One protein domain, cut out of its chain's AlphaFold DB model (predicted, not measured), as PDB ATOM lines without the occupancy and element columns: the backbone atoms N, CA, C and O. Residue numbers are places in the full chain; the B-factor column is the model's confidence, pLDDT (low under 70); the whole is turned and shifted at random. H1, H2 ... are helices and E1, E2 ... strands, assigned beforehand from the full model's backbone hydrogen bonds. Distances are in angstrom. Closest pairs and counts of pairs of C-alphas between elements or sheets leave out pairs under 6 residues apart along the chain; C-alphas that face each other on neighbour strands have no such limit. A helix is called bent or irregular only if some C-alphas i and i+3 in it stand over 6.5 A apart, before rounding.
ATOM      1  N   PRO A 120      93.301  39.043 308.679       80.79
ATOM      2  CA  PRO A 120      91.974  39.310 309.226       80.79
ATOM      3  C   PRO A 120      90.896  38.651 308.363       80.79
ATOM      4  O   PRO A 120      90.969  38.689 307.128       80.79
ATOM      5  N   LEU A 121      89.915  38.016 309.006       82.92
ATOM      6  CA  LEU A 121      88.749  37.487 308.309       82.92
ATOM      7  C   LEU A 121      87.929  38.662 307.792       82.92
ATOM      8  O   LEU A 121      87.439  39.478 308.571       82.92
ATOM      9  N   VAL A 122      87.795  38.733 306.472       83.38
ATOM     10  CA  VAL A 122      86.981  39.734 305.791       83.38
ATOM     11  C   VAL A 122      85.780  39.019 305.188       83.38
ATOM     12  O   VAL A 122      85.925  38.241 304.246       83.38
ATOM     13  N   LEU A 123      84.595  39.261 305.749       85.84
ATOM     14  CA  LEU A 123      83.339  38.672 305.280       85.84
ATOM     15  C   LEU A 123      82.531  39.697 304.488       85.84
ATOM     16  O   LEU A 123      82.353  40.824 304.942       85.84
ATOM     17  N   SER A 124      81.981  39.283 303.344       87.72
ATOM     18  CA  SER A 124      81.006  40.086 302.596       87.72
ATOM     19  C   SER A 124      79.696  40.243 303.380       87.72
ATOM     20  O   SER A 124      79.288  39.332 304.106       87.72
ATOM     21  N   ARG A 125      78.997  41.369 303.194       87.72
ATOM     22  CA  ARG A 125      77.701  41.682 303.825       87.72
ATOM     23  C   ARG A 125      76.636  40.608 303.581       87.72
ATOM     24  O   ARG A 125      75.835  40.305 304.468       87.72
ATOM     25  N   SER A 126      76.645  39.993 302.398       90.39
ATOM     26  CA  SER A 126      75.730  38.893 302.069       90.39
ATOM     27  C   SER A 126      75.999  37.667 302.941       90.39
ATOM     28  O   SER A 126      75.073  37.101 303.519       90.39
ATOM     29  N   VAL A 127      77.274  37.306 303.119       91.35
ATOM     30  CA  VAL A 127      77.690  36.199 303.990       91.35
ATOM     31  C   VAL A 127      77.344  36.509 305.441       91.35
ATOM     32  O   VAL A 127      76.790  35.648 306.107       91.35
ATOM     33  N   GLN A 128      77.574  37.731 305.925       91.49
ATOM     34  CA  GLN A 128      77.188  38.121 307.287       91.49
ATOM     35  C   GLN A 128      75.673  37.973 307.519       91.49
ATOM     36  O   GLN A 128      75.247  37.452 308.543       91.49
ATOM     37  N   THR A 129      74.846  38.349 306.545       93.42
ATOM     38  CA  THR A 129      73.382  38.253 306.673       93.42
ATOM     39  C   THR A 129      72.874  36.806 306.594       93.42
ATOM     40  O   THR A 129      71.912  36.432 307.269       93.42
ATOM     41  N   LEU A 130      73.495  35.977 305.750       94.10
ATOM     42  CA  LEU A 130      73.016  34.625 305.438       94.10
ATOM     43  C   LEU A 130      73.660  33.530 306.299       94.10
ATOM     44  O   LEU A 130      73.036  32.493 306.519       94.10
ATOM     45  N   LEU A 131      74.872  33.740 306.819       93.82
ATOM     46  CA  LEU A 131      75.596  32.743 307.614       93.82
ATOM     47  C   LEU A 131      74.838  32.323 308.886       93.82
ATOM     48  O   LEU A 131      74.778  31.120 309.139       93.82
ATOM     49  N   PRO A 132      74.183  33.227 309.647       94.48
ATOM     50  CA  PRO A 132      73.328  32.825 310.767       94.48
ATOM     51  C   PRO A 132      72.156  31.930 310.343       94.48
ATOM     52  O   PRO A 132      71.843  30.961 311.035       94.48
ATOM     53  N   LYS A 133      71.541  32.201 309.182       95.43
ATOM     54  CA  LYS A 133      70.446  31.377 308.637       95.43
ATOM     55  C   LYS A 133      70.945  29.984 308.250       95.43
ATOM     56  O   LYS A 133      70.310  28.989 308.590       95.43
ATOM     57  N   LEU A 134      72.116  29.913 307.610       95.64
ATOM     58  CA  LEU A 134      72.773  28.649 307.280       95.64
ATOM     59  C   LEU A 134      73.145  27.870 308.548       95.64
ATOM     60  O   LEU A 134      72.921  26.667 308.597       95.64
ATOM     61  N   HIS A 135      73.665  28.538 309.583       95.41
ATOM     62  CA  HIS A 135      74.037  27.921 310.862       95.41
ATOM     63  C   HIS A 135      72.835  27.335 311.621       95.41
ATOM     64  O   HIS A 135      72.939  26.253 312.200       95.41
ATOM     65  N   ALA A 136      71.687  28.019 311.605       95.39
ATOM     66  CA  ALA A 136      70.471  27.559 312.275       95.39
ATOM     67  C   ALA A 136      69.879  26.289 311.634       95.39
ATOM     68  O   ALA A 136      69.271  25.465 312.320       95.39
ATOM     69  N   GLN A 137      70.066  26.104 310.324       94.40
ATOM     70  CA  GLN A 137      69.444  25.020 309.572       94.40
ATOM     71  C   GLN A 137      70.309  23.752 309.535       94.40
ATOM     72  O   GLN A 137      71.037  23.495 308.574       94.40
ATOM     73  N   LYS A 138      70.189  22.913 310.564       94.10
ATOM     74  CA  LYS A 138      70.735  21.545 310.553       94.10
ATOM     75  C   LYS A 138      69.791  20.587 309.808       94.10
ATOM     76  O   LYS A 138      68.576  20.786 309.870       94.10
ATOM     77  N   PRO A 139      70.298  19.525 309.155       95.60
ATOM     78  CA  PRO A 139      71.701  19.105 309.029       95.60
ATOM     79  C   PRO A 139      72.487  19.891 307.965       95.60
ATOM     80  O   PRO A 139      71.903  20.489 307.063       95.60
ATOM     81  N   HIS A 140      73.820  19.848 308.052       97.35
ATOM     82  CA  HIS A 140      74.715  20.435 307.051       97.35
ATOM     83  C   HIS A 140      75.403  19.357 306.214       97.35
ATOM     84  O   HIS A 140      75.729  18.276 306.713       97.35
ATOM     85  N   TYR A 141      75.688  19.690 304.961       98.00
ATOM     86  CA  TYR A 141      76.580  18.932 304.096       98.00
ATOM     87  C   TYR A 141      77.794  19.786 303.727       98.00
ATOM     88  O   TYR A 141      77.745  21.019 303.712       98.00
ATOM     89  N   ILE A 142      78.903  19.126 303.416       97.79
ATOM     90  CA  ILE A 142      80.149  19.785 303.036       97.79
ATOM     91  C   ILE A 142      80.805  19.046 301.876       97.79
ATOM     92  O   ILE A 142      80.807  17.818 301.829       97.79
ATOM     93  N   VAL A 143      81.394  19.789 300.942       97.44
ATOM     94  CA  VAL A 143      82.296  19.229 299.930       97.44
ATOM     95  C   VAL A 143      83.725  19.494 300.381       97.44
ATOM     96  O   VAL A 143      84.293  20.558 300.113       97.44
ATOM     97  N   ALA A 144      84.289  18.529 301.106       96.73
ATOM     98  CA  ALA A 144      85.651  18.586 301.622       96.73
ATOM     99  C   ALA A 144      86.646  18.031 300.597       96.73
ATOM    100  O   ALA A 144      86.345  17.090 299.863       96.73
ATOM    101  N   HIS A 145      87.851  18.594 300.555       95.95
ATOM    102  CA  HIS A 145      88.894  18.180 299.618       95.95
ATOM    103  C   HIS A 145      90.039  17.487 300.337       95.95
ATOM    104  O   HIS A 145      90.696  18.074 301.196       95.95
ATOM    105  N   ILE A 146      90.339  16.258 299.922       95.43
ATOM    106  CA  ILE A 146      91.472  15.482 300.434       95.43
ATOM    107  C   ILE A 146      92.389  15.194 299.253       95.43
ATOM    108  O   ILE A 146      91.980  14.562 298.281       95.43
ATOM    109  N   HIS A 147      93.621  15.703 299.302       93.31
ATOM    110  CA  HIS A 147      94.576  15.643 298.185       93.31
ATOM    111  C   HIS A 147      93.985  16.083 296.828       93.31
ATOM    112  O   HIS A 147      94.278  15.474 295.800       93.31
ATOM    113  N   ARG A 148      93.194  17.169 296.829       90.46
ATOM    114  CA  ARG A 148      92.482  17.754 295.667       90.46
ATOM    115  C   ARG A 148      91.261  16.970 295.172       90.46
ATOM    116  O   ARG A 148      90.600  17.419 294.242       90.46
ATOM    117  N   PHE A 149      90.941  15.828 295.777       93.10
ATOM    118  CA  PHE A 149      89.736  15.077 295.435       93.10
ATOM    119  C   PHE A 149      88.556  15.558 296.289       93.10
ATOM    120  O   PHE A 149      88.684  15.558 297.519       93.10
ATOM    121  N   PRO A 150      87.432  15.965 295.671       95.98
ATOM    122  CA  PRO A 150      86.241  16.384 296.395       95.98
ATOM    123  C   PRO A 150      85.473  15.172 296.929       95.98
ATOM    124  O   PRO A 150      85.237  14.203 296.206       95.98
ATOM    125  N   TYR A 151      85.026  15.264 298.175       97.57
ATOM    126  CA  TYR A 151      84.122  14.310 298.807       97.57
ATOM    127  C   TYR A 151      82.931  15.074 299.375       97.57
ATOM    128  O   TYR A 151      83.110  15.984 300.187       97.57
ATOM    129  N   LEU A 152      81.725  14.712 298.935       98.00
ATOM    130  CA  LEU A 152      80.483  15.182 299.540       98.00
ATOM    131  C   LEU A 152      80.245  14.375 300.816       98.00
ATOM    132  O   LEU A 152      80.155  13.151 300.756       98.00
ATOM    133  N   LEU A 153      80.193  15.066 301.948       97.75
ATOM    134  CA  LEU A 153      80.138  14.474 303.276       97.75
ATOM    135  C   LEU A 153      78.995  15.085 304.086       97.75
ATOM    136  O   LEU A 153      78.782  16.300 304.077       97.75
ATOM    137  N   THR A 154      78.319  14.233 304.842       98.09
ATOM    138  CA  THR A 154      77.372  14.577 305.900       98.09
ATOM    139  C   THR A 154      77.827  13.964 307.226       98.09
ATOM    140  O   THR A 154      78.755  13.152 307.279       98.09
ATOM    141  N   GLU A 155      77.230  14.398 308.335       97.22
ATOM    142  CA  GLU A 155      77.535  13.827 309.646       97.22
ATOM    143  C   GLU A 155      77.139  12.342 309.702       97.22
ATOM    144  O   GLU A 155      76.019  11.971 309.368       97.22
ATOM    145  N   GLY A 156      78.059  11.483 310.146       97.47
ATOM    146  CA  GLY A 156      77.839  10.041 310.255       97.47
ATOM    147  C   GLY A 156      78.338   9.215 309.066       97.47
ATOM    148  O   GLY A 156      78.487   7.999 309.228       97.47
ATOM    149  N   ASP A 157      78.672   9.842 307.935       97.92
ATOM    150  CA  ASP A 157      79.146   9.145 306.737       97.92
ATOM    151  C   ASP A 157      80.457   8.385 306.967       97.92
ATOM    152  O   ASP A 157      81.339   8.803 307.723       97.92
ATOM    153  N   THR A 158      80.607   7.260 306.264       97.75
ATOM    154  CA  THR A 158      81.856   6.490 306.229       97.75
ATOM    155  C   THR A 158      82.586   6.752 304.918       97.75
ATOM    156  O   THR A 158      82.124   6.391 303.839       97.75
ATOM    157  N   LEU A 159      83.759   7.365 305.022       96.79
ATOM    158  CA  LEU A 159      84.616   7.745 303.913       96.79
ATOM    159  C   LEU A 159      85.740   6.721 303.720       96.79
ATOM    160  O   LEU A 159      86.536   6.475 304.626       96.79
ATOM    161  N   ARG A 160      85.845   6.167 302.510       97.43
ATOM    162  CA  ARG A 160      86.921   5.255 302.102       97.43
ATOM    163  C   ARG A 160      87.895   5.967 301.174       97.43
ATOM    164  O   ARG A 160      87.593   6.201 300.007       97.43
ATOM    165  N   LEU A 161      89.075   6.299 301.689       97.40
ATOM    166  CA  LEU A 161      90.099   7.011 300.934       97.40
ATOM    167  C   LEU A 161      90.874   6.053 300.022       97.40
ATOM    168  O   LEU A 161      91.335   5.014 300.502       97.40
ATOM    169  N   PRO A 162      91.093   6.396 298.735       96.73
ATOM    170  CA  PRO A 162      91.775   5.545 297.756       96.73
ATOM    171  C   PRO A 162      93.303   5.494 297.936       96.73
ATOM    172  O   PRO A 162      94.050   5.380 296.967       96.73
ATOM    173  N   PHE A 163      93.786   5.616 299.170       97.00
ATOM    174  CA  PHE A 163      95.193   5.542 299.538       97.00
ATOM    175  C   PHE A 163      95.334   5.235 301.035       97.00
ATOM    176  O   PHE A 163      94.404   5.418 301.822       97.00
ATOM    177  N   HIS A 164      96.528   4.795 301.425       97.17
ATOM    178  CA  HIS A 164      96.921   4.678 302.824       97.17
ATOM    179  C   HIS A 164      97.479   6.020 303.302       97.17
ATOM    180  O   HIS A 164      98.569   6.430 302.894       97.17
ATOM    181  N   MET A 165      96.730   6.695 304.167       96.22
ATOM    182  CA  MET A 165      97.192   7.902 304.842       96.22
ATOM    183  C   MET A 165      98.294   7.535 305.842       96.22
ATOM    184  O   MET A 165      98.102   6.669 306.690       96.22
ATOM    185  N   LYS A 166      99.473   8.148 305.708       95.99
ATOM    186  CA  LYS A 166     100.606   7.916 306.617       95.99
ATOM    187  C   LYS A 166     100.406   8.710 307.908       95.99
ATOM    188  O   LYS A 166      99.766   9.756 307.877       95.99
ATOM    189  N   ASN A 167     101.020   8.253 308.997       96.08
ATOM    190  CA  ASN A 167     101.025   8.935 310.300       96.08
ATOM    191  C   ASN A 167      99.631   9.114 310.920       96.08
ATOM    192  O   ASN A 167      99.395  10.089 311.623       96.08
ATOM    193  N   VAL A 168      98.719   8.180 310.647       96.46
ATOM    194  CA  VAL A 168      97.418   8.116 311.315       96.46
ATOM    195  C   VAL A 168      97.213   6.729 311.902       96.46
ATOM    196  O   VAL A 168      97.505   5.717 311.259       96.46
ATOM    197  N   SER A 169      96.706   6.694 313.122       96.89
ATOM    198  CA  SER A 169      96.321   5.486 313.837       96.89
ATOM    199  C   SER A 169      94.796   5.373 313.891       96.89
ATOM    200  O   SER A 169      94.086   6.383 313.850       96.89
ATOM    201  N   PRO A 170      94.245   4.150 313.976       97.42
ATOM    202  CA  PRO A 170      92.829   3.966 314.264       97.42
ATOM    203  C   PRO A 170      92.462   4.688 315.566       97.42
ATOM    204  O   PRO A 170      93.074   4.451 316.602       97.42
ATOM    205  N   GLY A 171      91.457   5.560 315.520       97.46
ATOM    206  CA  GLY A 171      91.039   6.387 316.650       97.46
ATOM    207  C   GLY A 171      91.389   7.867 316.517       97.46
ATOM    208  O   GLY A 171      90.684   8.675 317.121       97.46
ATOM    209  N   ASP A 172      92.378   8.223 315.694       97.73
ATOM    210  CA  ASP A 172      92.795   9.614 315.507       97.73
ATOM    211  C   ASP A 172      91.656  10.468 314.938       97.73
ATOM    212  O   ASP A 172      90.868  10.015 314.101       97.73
ATOM    213  N   ILE A 173      91.578  11.725 315.381       97.45
ATOM    214  CA  ILE A 173      90.596  12.703 314.905       97.45
ATOM    215  C   ILE A 173      91.313  13.728 314.032       97.45
ATOM    216  O   ILE A 173      92.219  14.427 314.477       97.45
ATOM    217  N   LEU A 174      90.873  13.836 312.786       96.84
ATOM    218  CA  LEU A 174      91.403  14.740 311.780       96.84
ATOM    219  C   LEU A 174      90.453  15.920 311.589       96.84
ATOM    220  O   LEU A 174      89.235  15.739 311.525       96.84
ATOM    221  N   ARG A 175      91.019  17.123 311.455       96.34
ATOM    222  CA  ARG A 175      90.290  18.327 311.040       96.34
ATOM    223  C   ARG A 175      90.522  18.550 309.550       96.34
ATOM    224  O   ARG A 175      91.665  18.704 309.121       96.34
ATOM    225  N   PHE A 176      89.456  18.539 308.757       95.86
ATOM    226  CA  PHE A 176      89.545  18.904 307.346       95.86
ATOM    227  C   PHE A 176      89.421  20.419 307.210       95.86
ATOM    228  O   PHE A 176      88.400  20.989 307.578       95.86
ATOM    229  N   ASN A 177      90.464  21.057 306.673       95.04
ATOM    230  CA  ASN A 177      90.551  22.521 306.566       95.04
ATOM    231  C   ASN A 177      90.218  23.037 305.158       95.04
ATOM    232  O   ASN A 177      90.128  24.238 304.946       95.04
ATOM    233  N   ARG A 178      90.071  22.143 304.172       95.20
ATOM    234  CA  ARG A 178      89.794  22.503 302.777       95.20
ATOM    235  C   ARG A 178      88.393  22.050 302.398       95.20
ATOM    236  O   ARG A 178      88.130  20.849 302.336       95.20
ATOM    237  N   ALA A 179      87.522  23.007 302.101       95.44
ATOM    238  CA  ALA A 179      86.185  22.754 301.583       95.44
ATOM    239  C   ALA A 179      85.835  23.776 300.505       95.44
ATOM    240  O   ALA A 179      86.205  24.940 300.619       95.44
ATOM    241  N   SER A 180      85.141  23.348 299.456       94.24
ATOM    242  CA  SER A 180      84.683  24.247 298.387       94.24
ATOM    243  C   SER A 180      83.242  24.711 298.593       94.24
ATOM    244  O   SER A 180      82.865  25.791 298.144       94.24
ATOM    245  N   ILE A 181      82.430  23.873 299.241       95.52
ATOM    246  CA  ILE A 181      81.001  24.098 299.452       95.52
ATOM    247  C   ILE A 181      80.654  23.681 300.877       95.52
ATOM    248  O   ILE A 181      81.064  22.607 301.319       95.52
ATOM    249  N   LEU A 182      79.872  24.509 301.554       96.42
ATOM    250  CA  LEU A 182      79.227  24.226 302.828       96.42
ATOM    251  C   LEU A 182      77.759  24.612 302.688       96.42
ATOM    252  O   LEU A 182      77.468  25.743 302.311       96.42
ATOM    253  N   GLY A 183      76.833  23.704 302.972       96.90
ATOM    254  CA  GLY A 183      75.417  23.977 302.754       96.90
ATOM    255  C   GLY A 183      74.504  23.362 303.797       96.90
ATOM    256  O   GLY A 183      74.824  22.365 304.440       96.90
ATOM    257  N   SER A 184      73.348  23.989 303.944       96.29
ATOM    258  CA  SER A 184      72.130  23.419 304.497       96.29
ATOM    259  C   SER A 184      71.168  23.100 303.345       96.29
ATOM    260  O   SER A 184      71.533  23.175 302.171       96.29
ATOM    261  N   ARG A 185      69.928  22.730 303.668       95.69
ATOM    262  CA  ARG A 185      68.889  22.472 302.665       95.69
ATOM    263  C   ARG A 185      68.613  23.691 301.771       95.69
ATOM    264  O   ARG A 185      68.550  23.513 300.561       95.69
ATOM    265  N   ASP A 186      68.475  24.886 302.353       96.76
ATOM    266  CA  ASP A 186      68.041  26.082 301.609       96.76
ATOM    267  C   ASP A 186      69.190  27.058 301.305       96.76
ATOM    268  O   ASP A 186      69.107  27.844 300.365       96.76
ATOM    269  N   PHE A 187      70.288  27.012 302.067       96.50
ATOM    270  CA  PHE A 187      71.410  27.942 301.920       96.50
ATOM    271  C   PHE A 187      72.699  27.194 301.613       96.50
ATOM    272  O   PHE A 187      73.037  26.211 302.264       96.50
ATOM    273  N   THR A 188      73.468  27.681 300.640       96.40
ATOM    274  CA  THR A 188      74.764  27.093 300.285       96.40
ATOM    275  C   THR A 188      75.825  28.175 300.176       96.40
ATOM    276  O   THR A 188      75.760  29.048 299.314       96.40
ATOM    277  N   LEU A 189      76.835  28.085 301.031       94.79
ATOM    278  CA  LEU A 189      78.041  28.889 300.968       94.79
ATOM    279  C   LEU A 189      79.045  28.217 300.023       94.79
ATOM    280  O   LEU A 189      79.522  27.108 300.276       94.79
ATOM    281  N   LYS A 190      79.373  28.902 298.927       93.89
ATOM    282  CA  LYS A 190      80.380  28.469 297.951       93.89
ATOM    283  C   LYS A 190      81.618  29.347 298.067       93.89
ATOM    284  O   LYS A 190      81.504  30.553 298.280       93.89
ATOM    285  N   ALA A 191      82.796  28.752 297.907       89.23
ATOM    286  CA  ALA A 191      84.015  29.529 297.729       89.23
ATOM    287  C   ALA A 191      83.894  30.365 296.445       89.23
ATOM    288  O   ALA A 191      83.389  29.867 295.435       89.23
ATOM    289  N   GLY A 192      84.313  31.634 296.499       80.45
ATOM    290  CA  GLY A 192      84.158  32.569 295.382       80.45
ATOM    291  C   GLY A 192      84.688  31.980 294.073       80.45
ATOM    292  O   GLY A 192      85.756  31.374 294.043       80.45
ATOM    293  N   THR A 193      83.948  32.155 292.981       67.14
ATOM    294  CA  THR A 193      84.262  31.596 291.654       67.14
ATOM    295  C   THR A 193      85.321  32.394 290.893       67.14
ATOM    296  O   THR A 193      85.516  32.149 289.705       67.14
ATOM    297  N   SER A 194      86.048  33.307 291.553       58.00
ATOM    298  CA  SER A 194      87.052  34.200 290.954       58.00
ATOM    299  C   SER A 194      88.342  33.487 290.518       58.00
ATOM    300  O   SER A 194      89.448  34.001 290.682       58.00
ATOM    301  N   SER A 195      88.222  32.299 289.928       52.93
ATOM    302  CA  SER A 195      89.153  31.818 288.912       52.93
ATOM    303  C   SER A 195      89.043  32.769 287.710       52.93
ATOM    304  O   SER A 195      88.499  32.416 286.661       52.93
ATOM    305  N   THR A 204      97.148  24.585 287.083       65.80
ATOM    306  CA  THR A 204      97.545  24.208 288.455       65.80
ATOM    307  C   THR A 204      96.341  23.787 289.307       65.80
ATOM    308  O   THR A 204      96.491  22.970 290.216       65.80
ATOM    309  N   GLY A 205      95.134  24.226 288.934       67.08
ATOM    310  CA  GLY A 205      93.884  23.491 289.148       67.08
ATOM    311  C   GLY A 205      93.428  23.326 290.599       67.08
ATOM    312  O   GLY A 205      92.575  22.477 290.860       67.08
ATOM    313  N   GLU A 206      93.981  24.083 291.552       73.41
ATOM    314  CA  GLU A 206      93.438  24.082 292.910       73.41
ATOM    315  C   GLU A 206      92.139  24.905 292.939       73.41
ATOM    316  O   GLU A 206      92.139  26.061 292.514       73.41
ATOM    317  N   PRO A 207      91.014  24.325 293.397       79.79
ATOM    318  CA  PRO A 207      89.773  25.067 293.542       79.79
ATOM    319  C   PRO A 207      89.904  26.089 294.669       79.79
ATOM    320  O   PRO A 207      90.606  25.860 295.655       79.79
ATOM    321  N   ASN A 208      89.164  27.190 294.558       87.67
ATOM    322  CA  ASN A 208      89.041  28.134 295.659       87.67
ATOM    323  C   ASN A 208      88.380  27.433 296.853       87.67
ATOM    324  O   ASN A 208      87.408  26.685 296.699       87.67
ATOM    325  N   TYR A 209      88.926  27.668 298.044       92.82
ATOM    326  CA  TYR A 209      88.438  27.083 299.287       92.82
ATOM    327  C   TYR A 209      87.738  28.132 300.146       92.82
ATOM    328  O   TYR A 209      88.071  29.315 300.112       92.82
ATOM    329  N   LEU A 210      86.766  27.671 300.927       93.39
ATOM    330  CA  LEU A 210      86.204  28.418 302.038       93.39
ATOM    331  C   LEU A 210      87.269  28.602 303.115       93.39
ATOM    332  O   LEU A 210      88.143  27.751 303.292       93.39
ATOM    333  N   ASP A 211      87.156  29.695 303.858       92.06
ATOM    334  CA  ASP A 211      88.012  29.926 305.009       92.06
ATOM    335  C   ASP A 211      87.768  28.845 306.079       92.06
ATOM    336  O   ASP A 211      86.622  28.553 306.436       92.06
ATOM    337  N   GLU A 212      88.848  28.258 306.601       92.52
ATOM    338  CA  GLU A 212      88.820  27.180 307.600       92.52
ATOM    339  C   GLU A 212      88.176  27.590 308.930       92.52
ATOM    340  O   GLU A 212      87.914  26.754 309.796       92.52
ATOM    341  N   ARG A 213      87.952  28.888 309.109       91.88
ATOM    342  CA  ARG A 213      87.317  29.473 310.283       91.88
ATOM    343  C   ARG A 213      85.804  29.387 310.223       91.88
ATOM    344  O   ARG A 213      85.173  29.271 311.263       91.88
ATOM    345  N   LEU A 214      85.217  29.370 309.027       93.16
ATOM    346  CA  LEU A 214      83.764  29.346 308.839       93.16
ATOM    347  C   LEU A 214      83.139  27.985 309.159       93.16
ATOM    348  O   LEU A 214      81.928  27.894 309.362       93.16
ATOM    349  N   PHE A 215      83.942  26.921 309.210       95.12
ATOM    350  CA  PHE A 215      83.446  25.568 309.415       95.12
ATOM    351  C   PHE A 215      84.403  24.706 310.236       95.12
ATOM    352  O   PHE A 215      85.604  24.938 310.305       95.12
ATOM    353  N   GLU A 216      83.858  23.655 310.833       95.74
ATOM    354  CA  GLU A 216      84.620  22.557 311.411       95.74
ATOM    355  C   GLU A 216      84.090  21.238 310.861       95.74
ATOM    356  O   GLU A 216      82.930  20.875 311.064       95.74
ATOM    357  N   CYS A 217      84.964  20.503 310.177       96.82
ATOM    358  CA  CYS A 217      84.712  19.131 309.765       96.82
ATOM    359  C   CYS A 217      85.701  18.222 310.494       96.82
ATOM    360  O   CYS A 217      86.909  18.264 310.231       96.82
ATOM    361  N   ARG A 218      85.190  17.438 311.449       97.64
ATOM    362  CA  ARG A 218      85.982  16.487 312.238       97.64
ATOM    363  C   ARG A 218      85.683  15.074 311.781       97.64
ATOM    364  O   ARG A 218      84.524  14.665 311.705       97.64
ATOM    365  N   VAL A 219      86.736  14.318 311.514       97.90
ATOM    366  CA  VAL A 219      86.649  12.970 310.962       97.90
ATOM    367  C   VAL A 219      87.526  12.038 311.777       97.90
ATOM    368  O   VAL A 219      88.697  12.319 312.000       97.90
ATOM    369  N   ARG A 220      86.966  10.919 312.226       98.24
ATOM    370  CA  ARG A 220      87.692   9.897 312.976       98.24
ATOM    371  C   ARG A 220      88.234   8.841 312.028       98.24
ATOM    372  O   ARG A 220      87.492   8.312 311.203       98.24
ATOM    373  N   VAL A 221      89.500   8.475 312.169       98.26
ATOM    374  CA  VAL A 221      90.083   7.346 311.444       98.26
ATOM    375  C   VAL A 221      89.585   6.052 312.083       98.26
ATOM    376  O   VAL A 221      89.812   5.801 313.263       98.26
ATOM    377  N   MET A 222      88.885   5.226 311.310       97.81
ATOM    378  CA  MET A 222      88.386   3.923 311.754       97.81
ATOM    379  C   MET A 222      89.472   2.853 311.654       97.81
ATOM    380  O   MET A 222      89.568   1.981 312.512       97.81
ATOM    381  N   GLY A 223      90.299   2.922 310.610       97.06
ATOM    382  CA  GLY A 223      91.393   1.983 310.393       97.06
ATOM    383  C   GLY A 223      91.805   1.892 308.931       97.06
ATOM    384  O   GLY A 223      91.497   2.767 308.121       97.06
ATOM    385  N   ILE A 224      92.522   0.820 308.597       97.36
ATOM    386  CA  ILE A 224      93.014   0.564 307.242       97.36
ATOM    387  C   ILE A 224      92.376  -0.722 306.727       97.36
ATOM    388  O   ILE A 224      92.588  -1.801 307.276       97.36
ATOM    389  N   GLU A 225      91.624  -0.607 305.642       96.83
ATOM    390  CA  GLU A 225      91.072  -1.731 304.900       96.83
ATOM    391  C   GLU A 225      92.053  -2.150 303.803       96.83
ATOM    392  O   GLU A 225      92.771  -1.329 303.230       96.83
ATOM    393  N   THR A 226      92.103  -3.439 303.489       97.37
ATOM    394  CA  THR A 226      92.942  -3.943 302.402       97.37
ATOM    395  C   THR A 226      92.087  -4.689 301.390       97.37
ATOM    396  O   THR A 226      91.294  -5.547 301.766       97.37
ATOM    397  N   GLN A 227      92.281  -4.396 300.105       94.51
ATOM    398  CA  GLN A 227      91.628  -5.129 299.023       94.51
ATOM    399  C   GLN A 227      92.100  -6.592 298.942       94.51
ATOM    400  O   GLN A 227      93.207  -6.918 299.402       94.51
ATOM    401  N   PRO A 228      91.290  -7.487 298.342       97.44
ATOM    402  CA  PRO A 228      91.738  -8.838 298.028       97.44
ATOM    403  C   PRO A 228      92.986  -8.799 297.134       97.44
ATOM    404  O   PRO A 228      93.209  -7.850 296.384       97.44
ATOM    405  N   MET A 229      93.839  -9.821 297.243       97.90
ATOM    406  CA  MET A 229      95.053  -9.897 296.430       97.90
ATOM    407  C   MET A 229      94.690 -10.183 294.969       97.90
ATOM    408  O   MET A 229      94.167 -11.250 294.657       97.90
ATOM    409  N   GLU A 230      95.019  -9.251 294.081       98.14
ATOM    410  CA  GLU A 230      94.812  -9.379 292.640       98.14
ATOM    411  C   GLU A 230      96.099  -9.817 291.933       98.14
ATOM    412  O   GLU A 230      97.206  -9.397 292.284       98.14
ATOM    413  N   PHE A 231      95.951 -10.635 290.890       97.84
ATOM    414  CA  PHE A 231      97.054 -11.141 290.075       97.84
ATOM    415  C   PHE A 231      96.871 -10.702 288.618       97.84
ATOM    416  O   PHE A 231      96.037 -11.241 287.895       97.84
ATOM    417  N   LYS A 232      97.680  -9.746 288.149       97.81
ATOM    418  CA  LYS A 232      97.712  -9.327 286.740       97.81
ATOM    419  C   LYS A 232      98.804 -10.083 285.992       97.81
ATOM    420  O   LYS A 232      99.992  -9.790 286.144       97.81
ATOM    421  N   GLU A 233      98.415 -11.036 285.151       97.78
ATOM    422  CA  GLU A 233      99.348 -11.730 284.262       97.78
ATOM    423  C   GLU A 233      99.725 -10.836 283.069       97.78
ATOM    424  O   GLU A 233      98.906 -10.509 282.213       97.78
ATOM    425  N   LYS A 234     100.998 -10.446 282.990       97.82
ATOM    426  CA  LYS A 234     101.607  -9.819 281.817       97.82
ATOM    427  C   LYS A 234     102.336 -10.893 281.018       97.82
ATOM    428  O   LYS A 234     103.392 -11.378 281.428       97.82
ATOM    429  N   LYS A 235     101.791 -11.245 279.858       97.67
ATOM    430  CA  LYS A 235     102.356 -12.252 278.956       97.67
ATOM    431  C   LYS A 235     102.352 -11.735 277.522       97.67
ATOM    432  O   LYS A 235     101.419 -11.059 277.100       97.67
ATOM    433  N   LYS A 236     103.408 -12.043 276.767       97.46
ATOM    434  CA  LYS A 236     103.480 -11.770 275.323       97.46
ATOM    435  C   LYS A 236     103.040 -13.017 274.546       97.46
ATOM    436  O   LYS A 236     103.231 -14.144 275.004       97.46
ATOM    437  N   ARG A 237     102.466 -12.833 273.354       97.23
ATOM    438  CA  ARG A 237     102.084 -13.954 272.476       97.23
ATOM    439  C   ARG A 237     103.327 -14.777 272.094       97.23
ATOM    440  O   ARG A 237     104.362 -14.199 271.787       97.23
ATOM    441  N   ARG A 238     103.213 -16.115 272.095       96.21
ATOM    442  CA  ARG A 238     104.299 -17.086 271.798       96.21
ATOM    443  C   ARG A 238     105.544 -16.975 272.692       96.21
ATOM    444  O   ARG A 238     106.592 -17.503 272.344       96.21
ATOM    445  N   ASN A 239     105.428 -16.349 273.858       96.57
ATOM    446  CA  ASN A 239     106.461 -16.399 274.884       96.57
ATOM    447  C   ASN A 239     105.984 -17.293 276.042       96.57
ATOM    448  O   ASN A 239     104.846 -17.161 276.501       96.57
ATOM    449  N   ARG A 240     106.836 -18.221 276.502       96.83
ATOM    450  CA  ARG A 240     106.544 -19.083 277.663       96.83
ATOM    451  C   ARG A 240     106.624 -18.303 278.979       96.83
ATOM    452  O   ARG A 240     105.894 -18.629 279.912       96.83
ATOM    453  N   HIS A 241     107.451 -17.256 279.035       96.76
ATOM    454  CA  HIS A 241     107.569 -16.395 280.207       96.76
ATOM    455  C   HIS A 241     106.287 -15.580 280.418       96.76
ATOM    456  O   HIS A 241     105.826 -14.855 279.529       96.76
ATOM    457  N   ARG A 242     105.732 -15.687 281.626       96.90
ATOM    458  CA  ARG A 242     104.638 -14.856 282.124       96.90
ATOM    459  C   ARG A 242     105.122 -14.111 283.363       96.90
ATOM    460  O   ARG A 242     105.737 -14.713 284.238       96.90
ATOM    461  N   LYS A 243     104.818 -12.821 283.455       97.66
ATOM    462  CA  LYS A 243     105.069 -12.016 284.652       97.66
ATOM    463  C   LYS A 243     103.754 -11.826 285.389       97.66
ATOM    464  O   LYS A 243     102.874 -11.131 284.893       97.66
ATOM    465  N   ILE A 244     103.620 -12.423 286.565       97.97
ATOM    466  CA  ILE A 244     102.458 -12.211 287.429       97.97
ATOM    467  C   ILE A 244     102.758 -11.008 288.325       97.97
ATOM    468  O   ILE A 244     103.669 -11.054 289.149       97.97
ATOM    469  N   VAL A 245     102.016  -9.919 288.143       98.16
ATOM    470  CA  VAL A 245     102.085  -8.733 289.003       98.16
ATOM    471  C   VAL A 245     101.023  -8.875 290.083       98.16
ATOM    472  O   VAL A 245      99.841  -8.966 289.765       98.16
ATOM    473  N   LYS A 246     101.452  -8.926 291.344       97.98
ATOM    474  CA  LYS A 246     100.557  -9.010 292.503       97.98
ATOM    475  C   LYS A 246     100.232  -7.597 292.988       97.98
ATOM    476  O   LYS A 246     101.160  -6.812 293.177       97.98
ATOM    477  N   SER A 247      98.960  -7.307 293.230       97.81
ATOM    478  CA  SER A 247      98.498  -6.022 293.763       97.81
ATOM    479  C   SER A 247      97.615  -6.251 294.987       97.81
ATOM    480  O   SER A 247      96.759  -7.132 294.985       97.81
ATOM    481  N   LYS A 248      97.843  -5.479 296.054       97.59
ATOM    482  CA  LYS A 248      97.044  -5.517 297.288       97.59
ATOM    483  C   LYS A 248      96.981  -4.108 297.888       97.59
ATOM    484  O   LYS A 248      97.816  -3.744 298.716       97.59
ATOM    485  N   HIS A 249      96.062  -3.281 297.394       97.53
ATOM    486  CA  HIS A 249      95.971  -1.874 297.791       97.53
ATOM    487  C   HIS A 249      95.355  -1.706 299.186       97.53
ATOM    488  O   HIS A 249      94.502  -2.493 299.607       97.53
ATOM    489  N   LYS A 250      95.806  -0.669 299.896       97.62
ATOM    490  CA  LYS A 250      95.333  -0.286 301.229       97.62
ATOM    491  C   LYS A 250      94.511   0.998 301.130       97.62
ATOM    492  O   LYS A 250      94.934   1.935 300.453       97.62
ATOM    493  N   TYR A 251      93.391   1.031 301.838       97.79
ATOM    494  CA  TYR A 251      92.437   2.133 301.894       97.79
ATOM    495  C   TYR A 251      92.309   2.590 303.340       97.79
ATOM    496  O   TYR A 251      92.154   1.759 304.234       97.79
ATOM    497  N   THR A 252      92.357   3.892 303.594       98.14
ATOM    498  CA  THR A 252      92.046   4.412 304.928       98.14
ATOM    499  C   THR A 252      90.539   4.616 305.053       98.14
ATOM    500  O   THR A 252      89.931   5.311 304.239       98.14
ATOM    501  N   LEU A 253      89.941   3.998 306.069       97.87
ATOM    502  CA  LEU A 253      88.544   4.191 306.430       97.87
ATOM    503  C   LEU A 253      88.434   5.269 307.496       97.87
ATOM    504  O   LEU A 253      89.113   5.232 308.524       97.87
ATOM    505  N   CYS A 254      87.530   6.198 307.254       97.88
ATOM    506  CA  CYS A 254      87.276   7.365 308.071       97.88
ATOM    507  C   CYS A 254      85.769   7.479 308.324       97.88
ATOM    508  O   CYS A 254      84.973   7.117 307.464       97.88
ATOM    509  N   ARG A 255      85.362   8.004 309.476       98.20
ATOM    510  CA  ARG A 255      83.966   8.305 309.797       98.20
ATOM    511  C   ARG A 255      83.817   9.781 310.111       98.20
ATOM    512  O   ARG A 255      84.546  10.309 310.952       98.20
ATOM    513  N   VAL A 256      82.891  10.448 309.438       98.06
ATOM    514  CA  VAL A 256      82.606  11.864 309.662       98.06
ATOM    515  C   VAL A 256      81.872  11.993 310.990       98.06
ATOM    516  O   VAL A 256      80.775  11.466 311.154       98.06
ATOM    517  N   MET A 257      82.513  12.645 311.956       97.10
ATOM    518  CA  MET A 257      81.980  12.795 313.310       97.10
ATOM    519  C   MET A 257      81.094  14.023 313.423       97.10
ATOM    520  O   MET A 257      80.073  13.969 314.089       97.10
ATOM    521  N   GLN A 258      81.517  15.133 312.820       95.58
ATOM    522  CA  GLN A 258      80.830  16.409 312.943       95.58
ATOM    523  C   GLN A 258      81.066  17.249 311.693       95.58
ATOM    524  O   GLN A 258      82.209  17.390 311.245       95.58
ATOM    525  N   VAL A 259      79.990  17.846 311.183       96.84
ATOM    526  CA  VAL A 259      80.023  18.913 310.179       96.84
ATOM    527  C   VAL A 259      79.290  20.108 310.780       96.84
ATOM    528  O   VAL A 259      78.067  20.099 310.904       96.84
ATOM    529  N   LYS A 260      80.042  21.123 311.214       94.45
ATOM    530  CA  LYS A 260      79.502  22.313 311.879       94.45
ATOM    531  C   LYS A 260      79.878  23.571 311.100       94.45
ATOM    532  O   LYS A 260      81.050  23.784 310.806       94.45
ATOM    533  N   THR A 261      78.902  24.430 310.840       95.09
ATOM    534  CA  THR A 261      79.130  25.825 310.434       95.09
ATOM    535  C   THR A 261      79.368  26.664 311.687       95.09
ATOM    536  O   THR A 261      78.637  26.483 312.658       95.09
ATOM    537  N   LYS A 262      80.335  27.581 311.712       93.47
ATOM    538  CA  LYS A 262      80.484  28.516 312.843       93.47
ATOM    539  C   LYS A 262      79.491  29.669 312.720       93.47
ATOM    540  O   LYS A 262      79.309  30.214 311.633       93.47
ATOM    541  N   GLY A 263      78.834  30.014 313.825       92.39
ATOM    542  CA  GLY A 263      77.990  31.210 313.897       92.39
ATOM    543  C   GLY A 263      78.839  32.484 313.927       92.39
ATOM    544  O   GLY A 263      80.024  32.425 314.250       92.39
ATOM    545  N   LEU A 264      78.235  33.639 313.631       90.20
ATOM    546  CA  LEU A 264      78.936  34.929 313.726       90.20
ATOM    547  C   LEU A 264      79.480  35.181 315.136       90.20
ATOM    548  O   LEU A 264      80.624  35.599 315.277       90.20
ATOM    549  N   ASP A 265      78.710  34.834 316.167       88.99
ATOM    550  CA  ASP A 265      79.110  35.001 317.569       88.99
ATOM    551  C   ASP A 265      80.375  34.191 317.909       88.99
ATOM    552  O   ASP A 265      81.269  34.666 318.615       88.99
ATOM    553  N   GLU A 266      80.495  32.977 317.356       89.15
ATOM    554  CA  GLU A 266      81.671  32.116 317.534       89.15
ATOM    555  C   GLU A 266      82.893  32.657 316.778       89.15
ATOM    556  O   GLU A 266      84.022  32.541 317.260       89.15
ATOM    557  N   LEU A 267      82.681  33.268 315.609       87.89
ATOM    558  CA  LEU A 267      83.743  33.901 314.824       87.89
ATOM    559  C   LEU A 267      84.291  35.141 315.539       87.89
ATOM    560  O   LEU A 267      85.500  35.246 315.720       87.89
ATOM    561  N   ILE A 268      83.408  36.010 316.041       85.91
ATOM    562  CA  ILE A 268      83.783  37.201 316.821       85.91
ATOM    563  C   ILE A 268      84.557  36.799 318.082       85.91
ATOM    564  O   ILE A 268      85.562  37.416 318.426       85.91
ATOM    565  N   SER A 269      84.111  35.741 318.766       85.52
ATOM    566  CA  SER A 269      84.740  35.283 320.009       85.52
ATOM    567  C   SER A 269      86.109  34.638 319.785       85.52
ATOM    568  O   SER A 269      87.003  34.771 320.621       85.52
ATOM    569  N   SER A 270      86.276  33.903 318.682       78.54
ATOM    570  CA  SER A 270      87.527  33.191 318.393       78.54
ATOM    571  C   SER A 270      88.598  34.088 317.781       78.54
ATOM    572  O   SER A 270      89.788  33.820 317.966       78.54
ATOM    573  N   GLU A 271      88.208  35.170 317.108       69.05
ATOM    574  CA  GLU A 271      89.131  36.005 316.351       69.05
ATOM    575  C   GLU A 271      89.135  37.459 316.810       69.05
ATOM    576  O   GLU A 271      88.243  38.246 316.502       69.05
ATOM    577  N   LYS A 272      90.238  37.873 317.436       59.86
ATOM    578  CA  LYS A 272      90.519  39.279 317.785       59.86
ATOM    579  C   LYS A 272      90.846  40.170 316.569       59.86
ATOM    580  O   LYS A 272      91.566  41.152 316.711       59.86
ATOM    581  N   GLY A 273      90.376  39.826 315.371       60.68
ATOM    582  CA  GLY A 273      90.809  40.459 314.122       60.68
ATOM    583  C   GLY A 273      89.809  40.374 312.972       60.68
ATOM    584  O   GLY A 273      90.222  40.449 311.817       60.68
ATOM    585  N   MET A 274      88.517  40.197 313.250       65.18
ATOM    586  CA  MET A 274      87.502  40.292 312.201       65.18
ATOM    587  C   MET A 274      87.372  41.753 311.753       65.18
ATOM    588  O   MET A 274      87.082  42.631 312.566       65.18
TER     589      MET A 274
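This is residues 120 to 195 and 204 to 274 of the 309 residues of the protein "Aconitate hydratase" of Cladophialophora carrionii (UniProt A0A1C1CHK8). A small sandwich of two four-stranded sheets, their strands crossed, forms the body, and from one end of it the two longest strands, E7 and E10, lead into a long two-stranded arm, the hairpin E8 and E9. H1 and H2 meet at about a right angle at the end of the body away from the arm, and the arm draws the outline out along its longest axis, with the loop of residues 236 to 241 standing free at its tip. The printed part has 147 residues, with two named helices and ten named strands in the order H1, E1 to E10, H2; the class is mixed, helices and strands. The sheets run E2 E1 E5 E6, E3 E10 E7 E4 and E8 E9, all antiparallel. The whole is loose, with a radius of gyration of the C-alphas of 20.9 A and spans of 72 by 36 by 29 A.

H1, residues 125 to 136, begins at C-alpha 125 (77.701, 41.682, 303.825), measures 18.0 A and is only just irregular: C-alphas 129 and 132 are 6.8 A apart. E1 is residues 141 to 146, E2 149 to 154, E3 158 to 161, E4 173 to 176, E5 179 to 183 and E6 188 to 190. E7, residues 215 to 226, measures 31.8 A and bends by 56 degrees at residue 223. E8, residues 230 to 235, measures 15.9 A, and E9, residues 242 to 247, 15.8 A. E10, residues 250 to 261, measures 32.1 A and bends by 55 degrees at residue 257. H2, residues 264 to 270, ends at C-alpha 270 (87.527, 33.191, 318.393).

The sheets E2 E1 E5 E6 and E3 E10 E7 E4 are face to face, their facing parts 10.2 A centre to centre and their strands at 57 degrees. In the first, N 144 and O 151 are 3.0 A apart in the hairpin E1 and E2, N 143 and O 181 2.9 A between E1 and E5, and N 189 and O 182 2.7 A in the hairpin E5 and E6. The second is strongly twisted; N 254 and O 159 are 2.8 A apart between E3 and E10, N 220 and O 255 2.8 A between E10 and E7, and N 174 and O 219 2.8 A between E7 and E4. E9 runs on into E10 at 29 degrees, and in the hairpin E8 and E9 N 232 and O 245 are 2.8 A apart. H1 only grazes both four-stranded sheets. With residues 128 to 132 alone it only just touches H2, about perpendicular at 87 degrees, the closest C-alphas being those of Pro 132 and Leu 264, 6.7 A apart. In H2 every O i to N i+4 pair is within hydrogen-bond range, in H1 6 of 8.

The C-alphas farthest apart, those of Arg 238 and Lys 272, are 74.0 A apart. Residues 196 to 203 are not printed, and C-alphas 195 and 204 are 11.3 A apart across the cut. The link E3 to E4 is long. Mean pLDDT of the printed part is 92.7; residues 193 to 195, 204 to 205 and 271 to 274 are under 70.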